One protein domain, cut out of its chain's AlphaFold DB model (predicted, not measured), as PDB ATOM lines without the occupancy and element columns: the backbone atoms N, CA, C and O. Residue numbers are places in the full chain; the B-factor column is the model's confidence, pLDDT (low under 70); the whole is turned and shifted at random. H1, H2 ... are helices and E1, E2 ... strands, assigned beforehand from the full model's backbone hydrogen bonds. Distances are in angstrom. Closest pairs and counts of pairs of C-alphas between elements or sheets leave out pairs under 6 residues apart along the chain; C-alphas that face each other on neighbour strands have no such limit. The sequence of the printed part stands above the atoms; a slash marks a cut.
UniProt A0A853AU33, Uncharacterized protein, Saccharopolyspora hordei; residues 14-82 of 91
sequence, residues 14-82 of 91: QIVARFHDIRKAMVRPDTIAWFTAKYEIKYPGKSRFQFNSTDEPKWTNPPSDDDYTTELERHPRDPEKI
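What this domain is: This is residues 14 to 82 of the 91 residues of an uncharacterized protein of Saccharopolyspora hordei (UniProt A0A853AU33). A slender two-stranded hairpin, E1 and E2, has helix H1 crossing over one face, and a long loop leads from E2 to helix H2 beyond the hairpin's open end. The 69 printed residues run H1, E1, E2, H2, mixed helices and strands with an antiparallel sheet, E1 - E2. The whole is only just loose, close to compact, with radius of gyration of the C-alphas 13.6 A and spans 41 by 31 by 22 A.

Where its parts are: H1, residues 14 to 26, begins at C-alpha 14 (11.413, 45.186, -41.112) and measures 18.3 A. E1, 36 to 42, measures 19.9 A; E2, 46 to 52, 20.4 A. H2, 65 to 74, measures 14.5 A, ending at C-alpha 74 (31.434, 41.316, -43.262).

How they stand to each other: H1 and E1 are near each other, with 6 pairs of C-alphas within 10 A. E1 and E2 form an antiparallel hairpin at 171 degrees; N 38 and O 50, 2.8 A, are within hydrogen-bond range. H2 is apart from H1 and E1. In H1 and H2 every O i to N i+4 pair is within hydrogen-bond range.

The domain as a whole: The C-alphas farthest apart, Pro 44 and Asp 65, are 42.3 A apart. The printed part has no cut. The E2 to H2 link is long; residues 59 to 70, of which 65 to 70 belong to H2, stand free. Residues 28 to 31 have pLDDT under 70.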
ATOM      1  N   GLN A  14      11.000  43.818 -41.440       91.06
ATOM      2  CA  GLN A  14      11.413  45.186 -41.112       91.06
ATOM      3  C   GLN A  14      12.156  45.281 -39.769       91.06
ATOM      4  O   GLN A  14      13.026  46.133 -39.603       91.06
ATOM      5  N   ILE A  15      11.836  44.411 -38.802       90.62
ATOM      6  CA  ILE A  15      12.542  44.351 -37.519       90.62
ATOM      7  C   ILE A  15      13.924  43.739 -37.732       90.62
ATOM      8  O   ILE A  15      14.904  44.299 -37.253       90.62
ATOM      9  N   VAL A  16      14.021  42.650 -38.499       89.69
ATOM     10  CA  VAL A  16      15.305  42.018 -38.847       89.69
ATOM     11  C   VAL A  16      16.220  43.020 -39.555       89.69
ATOM     12  O   VAL A  16      17.347  43.250 -39.114       89.69
ATOM     13  N   ALA A  17      15.708  43.706 -40.581       90.75
ATOM     14  CA  ALA A  17      16.421  44.771 -41.281       90.75
ATOM     15  C   ALA A  17      16.894  45.868 -40.314       90.75
ATOM     16  O   ALA A  17      18.044  46.303 -40.373       90.75
ATOM     17  N   ARG A  18      16.053  46.254 -39.346       91.56
ATOM     18  CA  ARG A  18      16.424  47.274 -38.364       91.56
ATOM     19  C   ARG A  18      17.562  46.838 -37.444       91.56
ATOM     20  O   ARG A  18      18.413  47.658 -37.104       91.56
ATOM     21  N   PHE A  19      17.610  45.569 -37.048       90.69
ATOM     22  CA  PHE A  19      18.743  45.037 -36.288       90.69
ATOM     23  C   PHE A  19      20.031  45.038 -37.120       90.69
ATOM     24  O   PHE A  19      21.086  45.363 -36.574       90.69
ATOM     25  N   HIS A  20      19.962  44.771 -38.429       88.94
ATOM     26  CA  HIS A  20      21.119  44.929 -39.316       88.94
ATOM     27  C   HIS A  20      21.599  46.382 -39.400       88.94
ATOM     28  O   HIS A  20      22.808  46.618 -39.340       88.94
ATOM     29  N   ASP A  21      20.689  47.356 -39.481       89.12
ATOM     30  CA  ASP A  21      21.053  48.779 -39.462       89.12
ATOM     31  C   ASP A  21      21.765  49.159 -38.161       89.12
ATOM     32  O   ASP A  21      22.811  49.806 -38.189       89.12
ATOM     33  N   ILE A  22      21.220  48.733 -37.015       88.31
ATOM     34  CA  ILE A  22      21.819  48.993 -35.699       88.31
ATOM     35  C   ILE A  22      23.199  48.342 -35.615       88.31
ATOM     36  O   ILE A  22      24.147  48.982 -35.165       88.31
ATOM     37  N   ARG A  23      23.337  47.097 -36.088       88.12
ATOM     38  CA  ARG A  23      24.623  46.392 -36.132       88.12
ATOM     39  C   ARG A  23      25.656  47.190 -36.918       88.12
ATOM     40  O   ARG A  23      26.729  47.446 -36.390       88.12
ATOM     41  N   LYS A  24      25.312  47.644 -38.127       83.94
ATOM     42  CA  LYS A  24      26.195  48.456 -38.978       83.94
ATOM     43  C   LYS A  24      26.551  49.796 -38.334       83.94
ATOM     44  O   LYS A  24      27.716  50.165 -38.317       83.94
ATOM     45  N   ALA A  25      25.572  50.504 -37.771       81.88
ATOM     46  CA  ALA A  25      25.782  51.812 -37.145       81.88
ATOM     47  C   ALA A  25      26.631  51.748 -35.860       81.88
ATOM     48  O   ALA A  25      27.219  52.749 -35.448       81.88
ATOM     49  N   MET A  26      26.666  50.585 -35.206       79.06
ATOM     50  CA  MET A  26      27.458  50.348 -34.002       79.06
ATOM     51  C   MET A  26      28.877  49.860 -34.283       79.06
ATOM     52  O   MET A  26      29.667  49.829 -33.345       79.06
ATOM     53  N   VAL A  27      29.221  49.512 -35.525       72.62
ATOM     54  CA  VAL A  27      30.615  49.267 -35.915       72.62
ATOM     55  C   VAL A  27      31.299  50.627 -36.065       72.62
ATOM     56  O   VAL A  27      31.045  51.371 -37.010       72.62
ATOM     57  N   ARG A  28      32.129  50.976 -35.086       67.38
ATOM     58  CA  ARG A  28      32.994  52.164 -35.056       67.38
ATOM     59  C   ARG A  28      34.448  51.680 -35.031       67.38
ATOM     60  O   ARG A  28      34.667  50.493 -34.804       67.38
ATOM     61  N   PRO A  29      35.452  52.549 -35.244       61.88
ATOM     62  CA  PRO A  29      36.857  52.125 -35.251       61.88
ATOM     63  C   PRO A  29      37.287  51.350 -33.990       61.88
ATOM     64  O   PRO A  29      38.215  50.552 -34.040       61.88
ATOM     65  N   ASP A  30      36.601  51.576 -32.870       64.19
ATOM     66  CA  ASP A  30      36.860  51.004 -31.553       64.19
ATOM     67  C   ASP A  30      35.854  49.921 -31.112       64.19
ATOM     68  O   ASP A  30      36.086  49.260 -30.097       64.19
ATOM     69  N   THR A  31      34.765  49.690 -31.856       66.69
ATOM     70  CA  THR A  31      33.701  48.741 -31.481       66.69
ATOM     71  C   THR A  31      33.497  47.640 -32.515       66.69
ATOM     72  O   THR A  31      33.444  47.868 -33.720       66.69
ATOM     73  N   ILE A  32      33.330  46.413 -32.024       72.50
ATOM     74  CA  ILE A  32      33.132  45.225 -32.857       72.50
ATOM     75  C   ILE A  32      31.637  44.957 -33.039       72.50
ATOM     76  O   ILE A  32      30.824  45.267 -32.165       72.50
ATOM     77  N   ALA A  33      31.268  44.341 -34.163       84.31
ATOM     78  CA  ALA A  33      29.924  43.813 -34.352       84.31
ATOM     79  C   ALA A  33      29.560  42.803 -33.244       84.31
ATOM     80  O   ALA A  33      30.343  41.936 -32.859       84.31
ATOM     81  N   TRP A  34      28.345  42.907 -32.722       89.88
ATOM     82  CA  TRP A  34      27.818  41.983 -31.719       89.88
ATOM     83  C   TRP A  34      27.306  40.692 -32.361       89.88
ATOM     84  O   TRP A  34      26.839  40.714 -33.489       89.88
ATOM     85  N   PHE A  35      27.330  39.570 -31.643       89.06
ATOM     86  CA  PHE A  35      26.712  38.311 -32.072       89.06
ATOM     87  C   PHE A  35      25.238  38.230 -31.692       89.06
ATOM     88  O   PHE A  35      24.415  37.811 -32.502       89.06
ATOM     89  N   THR A  36      24.890  38.698 -30.492       90.94
ATOM     90  CA  THR A  36      23.499  38.785 -30.038       90.94
ATOM     91  C   THR A  36      23.143  40.201 -29.618       90.94
ATOM     92  O   THR A  36      23.987  40.965 -29.148       90.94
ATOM     93  N   ALA A  37      21.869  40.549 -29.780       90.75
ATOM     94  CA  ALA A  37      21.302  41.781 -29.267       90.75
ATOM     95  C   ALA A  37      19.896  41.533 -28.716       90.75
ATOM     96  O   ALA A  37      19.128  40.735 -29.252       90.75
ATOM     97  N   LYS A  38      19.553  42.244 -27.644       90.62
ATOM     98  CA  LYS A  38      18.244  42.218 -26.997       90.62
ATOM     99  C   LYS A  38      17.725  43.641 -26.874       90.62
ATOM    100  O   LYS A  38      18.356  44.483 -26.234       90.62
ATOM    101  N   TYR A  39      16.552  43.887 -27.452       89.00
ATOM    102  CA  TYR A  39      15.859  45.160 -27.322       89.00
ATOM    103  C   TYR A  39      14.592  44.991 -26.488       89.00
ATOM    104  O   TYR A  39      13.677  44.261 -26.862       89.00
ATOM    105  N   GLU A  40      14.556  45.648 -25.335       89.56
ATOM    106  CA  GLU A  40      13.422  45.634 -24.418       89.56
ATOM    107  C   GLU A  40      12.728  46.989 -24.470       89.56
ATOM    108  O   GLU A  40      13.341  48.021 -24.195       89.56
ATOM    109  N   ILE A  41      11.438  46.988 -24.796       87.25
ATOM    110  CA  ILE A  41      10.616  48.195 -24.855       87.25
ATOM    111  C   ILE A  41       9.564  48.094 -23.754       87.25
ATOM    112  O   ILE A  41       8.711  47.210 -23.769       87.25
ATOM    113  N   LYS A  42       9.623  49.010 -22.790       87.00
ATOM    114  CA  LYS A  42       8.644  49.161 -21.718       87.00
ATOM    115  C   LYS A  42       7.892  50.474 -21.898       87.00
ATOM    116  O   LYS A  42       8.447  51.565 -21.762       87.00
ATOM    117  N   TYR A  43       6.601  50.356 -22.173       79.62
ATOM    118  CA  TYR A  43       5.716  51.507 -22.266       79.62
ATOM    119  C   TYR A  43       5.376  52.078 -20.868       79.62
ATOM    120  O   TYR A  43       5.194  51.291 -19.933       79.62
ATOM    121  N   PRO A  44       5.242  53.411 -20.711       81.50
ATOM    122  CA  PRO A  44       5.651  54.451 -21.654       81.50
ATOM    123  C   PRO A  44       7.140  54.821 -21.492       81.50
ATOM    124  O   PRO A  44       7.616  55.090 -20.392       81.50
ATOM    125  N   GLY A  45       7.871  54.876 -22.610       74.44
ATOM    126  CA  GLY A  45       9.116  55.648 -22.730       74.44
ATOM    127  C   GLY A  45      10.425  55.019 -22.241       74.44
ATOM    128  O   GLY A  45      11.464  55.660 -22.375       74.44
ATOM    129  N   LYS A  46      10.442  53.791 -21.708       85.00
ATOM    130  CA  LYS A  46      11.707  53.126 -21.343       85.00
ATOM    131  C   LYS A  46      12.078  52.100 -22.399       85.00
ATOM    132  O   LYS A  46      11.322  51.168 -22.649       85.00
ATOM    133  N   SER A  47      13.258  52.239 -22.986       87.50
ATOM    134  CA  SER A  47      13.842  51.192 -23.819       87.50
ATOM    135  C   SER A  47      15.241  50.850 -23.328       87.50
ATOM    136  O   SER A  47      15.937  51.695 -22.764       87.50
ATOM    137  N   ARG A  48      15.628  49.589 -23.496       89.44
ATOM    138  CA  ARG A  48      16.955  49.085 -23.161       89.44
ATOM    139  C   ARG A  48      17.456  48.253 -24.326       89.44
ATOM    140  O   ARG A  48      16.803  47.293 -24.722       89.44
ATOM    141  N   PHE A  49      18.621  48.616 -24.840       88.94
ATOM    142  CA  PHE A  49      19.337  47.833 -25.836       88.94
ATOM    143  C   PHE A  49      20.563  47.207 -25.175       88.94
ATOM    144  O   PHE A  49      21.340  47.899 -24.521       88.94
ATOM    145  N   GLN A  50      20.686  45.893 -25.294       90.06
ATOM    146  CA  GLN A  50      21.810  45.105 -24.798       90.06
ATOM    147  C   GLN A  50      22.386  44.334 -25.972       90.06
ATOM    148  O   GLN A  50      21.636  43.881 -26.833       90.06
ATOM    149  N   PHE A  51      23.697  44.170 -26.000       90.06
ATOM    150  CA  PHE A  51      24.380  43.422 -27.039       90.06
ATOM    151  C   PHE A  51      25.541  42.646 -26.432       90.06
ATOM    152  O   PHE A  51      26.041  43.004 -25.366       90.06
ATOM    153  N   ASN A  52      25.946  41.580 -27.108       89.94
ATOM    154  CA  ASN A  52      27.055  40.742 -26.693       89.94
ATOM    155  C   ASN A  52      27.881  40.347 -27.919       89.94
ATOM    156  O   ASN A  52      27.329  39.869 -28.910       89.94
ATOM    157  N   SER A  53      29.188  40.582 -27.857       88.31
ATOM    158  CA  SER A  53      30.156  40.285 -28.919       88.31
ATOM    159  C   SER A  53      31.150  39.183 -28.547       88.31
ATOM    160  O   SER A  53      32.038  38.904 -29.348       88.31
ATOM    161  N   THR A  54      31.030  38.594 -27.355       88.25
ATOM    162  CA  THR A  54      32.017  37.673 -26.771       88.25
ATOM    163  C   THR A  54      31.464  36.286 -26.519       88.25
ATOM    164  O   THR A  54      32.189  35.324 -26.711       88.25
ATOM    165  N   ASP A  55      30.209  36.165 -26.102       91.25
ATOM    166  CA  ASP A  55      29.623  34.904 -25.668       91.25
ATOM    167  C   ASP A  55      28.959  34.187 -26.840       91.25
ATOM    168  O   ASP A  55      28.350  34.817 -27.715       91.25
ATOM    169  N   GLU A  56      29.044  32.859 -26.825       91.44
ATOM    170  CA  GLU A  56      28.422  32.021 -27.840       91.44
ATOM    171  C   GLU A  56      26.892  32.185 -27.805       91.44
ATOM    172  O   GLU A  56      26.261  32.029 -26.747       91.44
ATOM    173  N   PRO A  57      26.249  32.502 -28.944       91.31
ATOM    174  CA  PRO A  57      24.799  32.555 -29.005       91.31
ATOM    175  C   PRO A  57      24.182  31.180 -28.746       91.31
ATOM    176  O   PRO A  57      24.655  30.153 -29.218       91.31
ATOM    177  N   LYS A  58      23.044  31.158 -28.051       90.12
ATOM    178  CA  LYS A  58      22.273  29.926 -27.851       90.12
ATOM    179  C   LYS A  58      21.475  29.596 -29.109       90.12
ATOM    180  O   LYS A  58      20.309  29.979 -29.229       90.12
ATOM    181  N   TRP A  59      22.114  28.925 -30.055       86.75
ATOM    182  CA  TRP A  59      21.501  28.556 -31.322       86.75
ATOM    183  C   TRP A  59      20.406  27.504 -31.141       86.75
ATOM    184  O   TRP A  59      20.583  26.507 -30.449       86.75
ATOM    185  N   THR A  60      19.264  27.706 -31.799       88.12
ATOM    186  CA  THR A  60      18.300  26.612 -32.016       88.12
ATOM    187  C   THR A  60      18.757  25.718 -33.165       88.12
ATOM    188  O   THR A  60      18.633  24.503 -33.087       88.12
ATOM    189  N   ASN A  61      19.311  26.334 -34.210       88.06
ATOM    190  CA  ASN A  61      20.022  25.671 -35.291       88.06
ATOM    191  C   ASN A  61      21.353  26.413 -35.480       88.06
ATOM    192  O   ASN A  61      21.300  27.615 -35.766       88.06
ATOM    193  N   PRO A  62      22.508  25.769 -35.244       87.25
ATOM    194  CA  PRO A  62      23.800  26.435 -35.347       87.25
ATOM    195  C   PRO A  62      24.094  26.874 -36.795       87.25
ATOM    196  O   PRO A  62      23.612  26.223 -37.729       87.25
ATOM    197  N   PRO A  63      24.845  27.974 -36.994       90.38
ATOM    198  CA  PRO A  63      25.341  28.379 -38.306       90.38
ATOM    199  C   PRO A  63      26.273  27.322 -38.909       90.38
ATOM    200  O   PRO A  63      26.871  26.523 -38.189       90.38
ATOM    201  N   SER A  64      26.410  27.342 -40.232       91.19
ATOM    202  CA  SER A  64      27.434  26.559 -40.930       91.19
ATOM    203  C   SER A  64      28.819  27.211 -40.819       91.19
ATOM    204  O   SER A  64      28.929  28.404 -40.531       91.19
ATOM    205  N   ASP A  65      29.886  26.462 -41.108       88.88
ATOM    206  CA  ASP A  65      31.259  26.998 -41.156       88.88
ATOM    207  C   ASP A  65      31.403  28.155 -42.168       88.88
ATOM    208  O   ASP A  65      32.115  29.137 -41.923       88.88
ATOM    209  N   ASP A  66      30.657  28.089 -43.274       90.31
ATOM    210  CA  ASP A  66      30.592  29.157 -44.273       90.31
ATOM    211  C   ASP A  66      29.940  30.426 -43.698       90.31
ATOM    212  O   ASP A  66      30.394  31.542 -43.975       90.31
ATOM    213  N   ASP A  67      28.917  30.291 -42.846       91.19
ATOM    214  CA  ASP A  67      28.271  31.435 -42.189       91.19
ATOM    215  C   ASP A  67      29.227  32.148 -41.226       91.19
ATOM    216  O   ASP A  67      29.258  33.383 -41.186       91.19
ATOM    217  N   TYR A  68      30.036  31.387 -40.482       89.19
ATOM    218  CA  TYR A  68      31.077  31.934 -39.609       89.19
ATOM    219  C   TYR A  68      32.160  32.666 -40.408       89.19
ATOM    220  O   TYR A  68      32.570  33.769 -40.036       89.19
ATOM    221  N   THR A  69      32.577  32.105 -41.544       89.56
ATOM    222  CA  THR A  69      33.528  32.766 -42.451       89.56
ATOM    223  C   THR A  69      32.948  34.075 -42.986       89.56
ATOM    224  O   THR A  69      33.562  35.135 -42.852       89.56
ATOM    225  N   THR A  70      31.712  34.037 -43.487       90.50
ATOM    226  CA  THR A  70      31.032  35.217 -44.035       90.50
ATOM    227  C   THR A  70      30.812  36.302 -42.969       90.50
ATOM    228  O   THR A  70      30.800  37.499 -43.264       90.50
ATOM    229  N   GLU A  71      30.623  35.918 -41.704       89.00
ATOM    230  CA  GLU A  71      30.532  36.856 -40.584       89.00
ATOM    231  C   GLU A  71      31.830  37.651 -40.393       89.00
ATOM    232  O   GLU A  71      31.765  38.877 -40.285       89.00
ATOM    233  N   LEU A  72      32.997  36.997 -40.406       88.00
ATOM    234  CA  LEU A  72      34.290  37.684 -40.280       88.00
ATOM    235  C   LEU A  72      34.636  38.522 -41.518       88.00
ATOM    236  O   LEU A  72      35.243  39.580 -41.376       88.00
ATOM    237  N   GLU A  73      34.214  38.108 -42.714       87.94
ATOM    238  CA  GLU A  73      34.375  38.914 -43.933       87.94
ATOM    239  C   GLU A  73      33.564  40.215 -43.871       87.94
ATOM    240  O   GLU A  73      34.057  41.288 -44.225       87.94
ATOM    241  N   ARG A  74      32.314  40.141 -43.396       85.94
ATOM    242  CA  ARG A  74      31.434  41.316 -43.262       85.94
ATOM    243  C   ARG A  74      31.792  42.193 -42.070       85.94
ATOM    244  O   ARG A  74      31.566  43.405 -42.110       85.94
ATOM    245  N   HIS A  75      32.311  41.591 -41.008       85.56
ATOM    246  CA  HIS A  75      32.653  42.259 -39.763       85.56
ATOM    247  C   HIS A  75      34.050  41.832 -39.296       85.56
ATOM    248  O   HIS A  75      34.153  41.060 -38.337       85.56
ATOM    249  N   PRO A  76      35.118  42.345 -39.945       84.69
ATOM    250  CA  PRO A  76      36.490  41.989 -39.603       84.69
ATOM    251  C   PRO A  76      36.805  42.268 -38.137       84.69
ATOM    252  O   PRO A  76      36.417  43.301 -37.582       84.69
ATOM    253  N   ARG A  77      37.525  41.339 -37.509       84.50
ATOM    254  CA  ARG A  77      37.952  41.423 -36.110       84.50
ATOM    255  C   ARG A  77      39.442  41.166 -36.029       84.50
ATOM    256  O   ARG A  77      39.978  40.373 -36.798       84.50
ATOM    257  N   ASP A  78      40.083  41.826 -35.076       85.19
ATOM    258  CA  ASP A  78      41.424  41.442 -34.657       85.19
ATOM    259  C   ASP A  78      41.387  39.982 -34.163       85.19
ATOM    260  O   ASP A  78      40.460  39.654 -33.411       85.19
ATOM    261  N   PRO A  79      42.331  39.111 -34.568       84.06
ATOM    262  CA  PRO A  79      42.423  37.742 -34.069       84.06
ATOM    263  C   PRO A  79      42.336  37.626 -32.543       84.06
ATOM    264  O   PRO A  79      41.681  36.712 -32.053       84.06
ATOM    265  N   GLU A  80      42.897  38.577 -31.787       84.69
ATOM    266  CA  GLU A  80      42.842  38.581 -30.313       84.69
ATOM    267  C   GLU A  80      41.431  38.838 -29.752       84.69
ATOM    268  O   GLU A  80      41.164  38.614 -28.572       84.69
ATOM    269  N   LYS A  81      40.515  39.338 -30.587       83.81
ATOM    270  CA  LYS A  81      39.128  39.656 -30.221       83.81
ATOM    271  C   LYS A  81      38.118  38.651 -30.782       83.81
ATOM    272  O   LYS A  81      36.908  38.874 -30.663       83.81
ATOM    273  N   ILE A  82      38.588  37.578 -31.417       88.00
ATOM    274  CA  ILE A  82      37.755  36.444 -31.824       88.00
ATOM    275  C   ILE A  82      37.614  35.518 -30.608       88.00
ATOM    276  O   ILE A  82      38.630  35.082 -30.075       88.00
TER     277      ILE A  82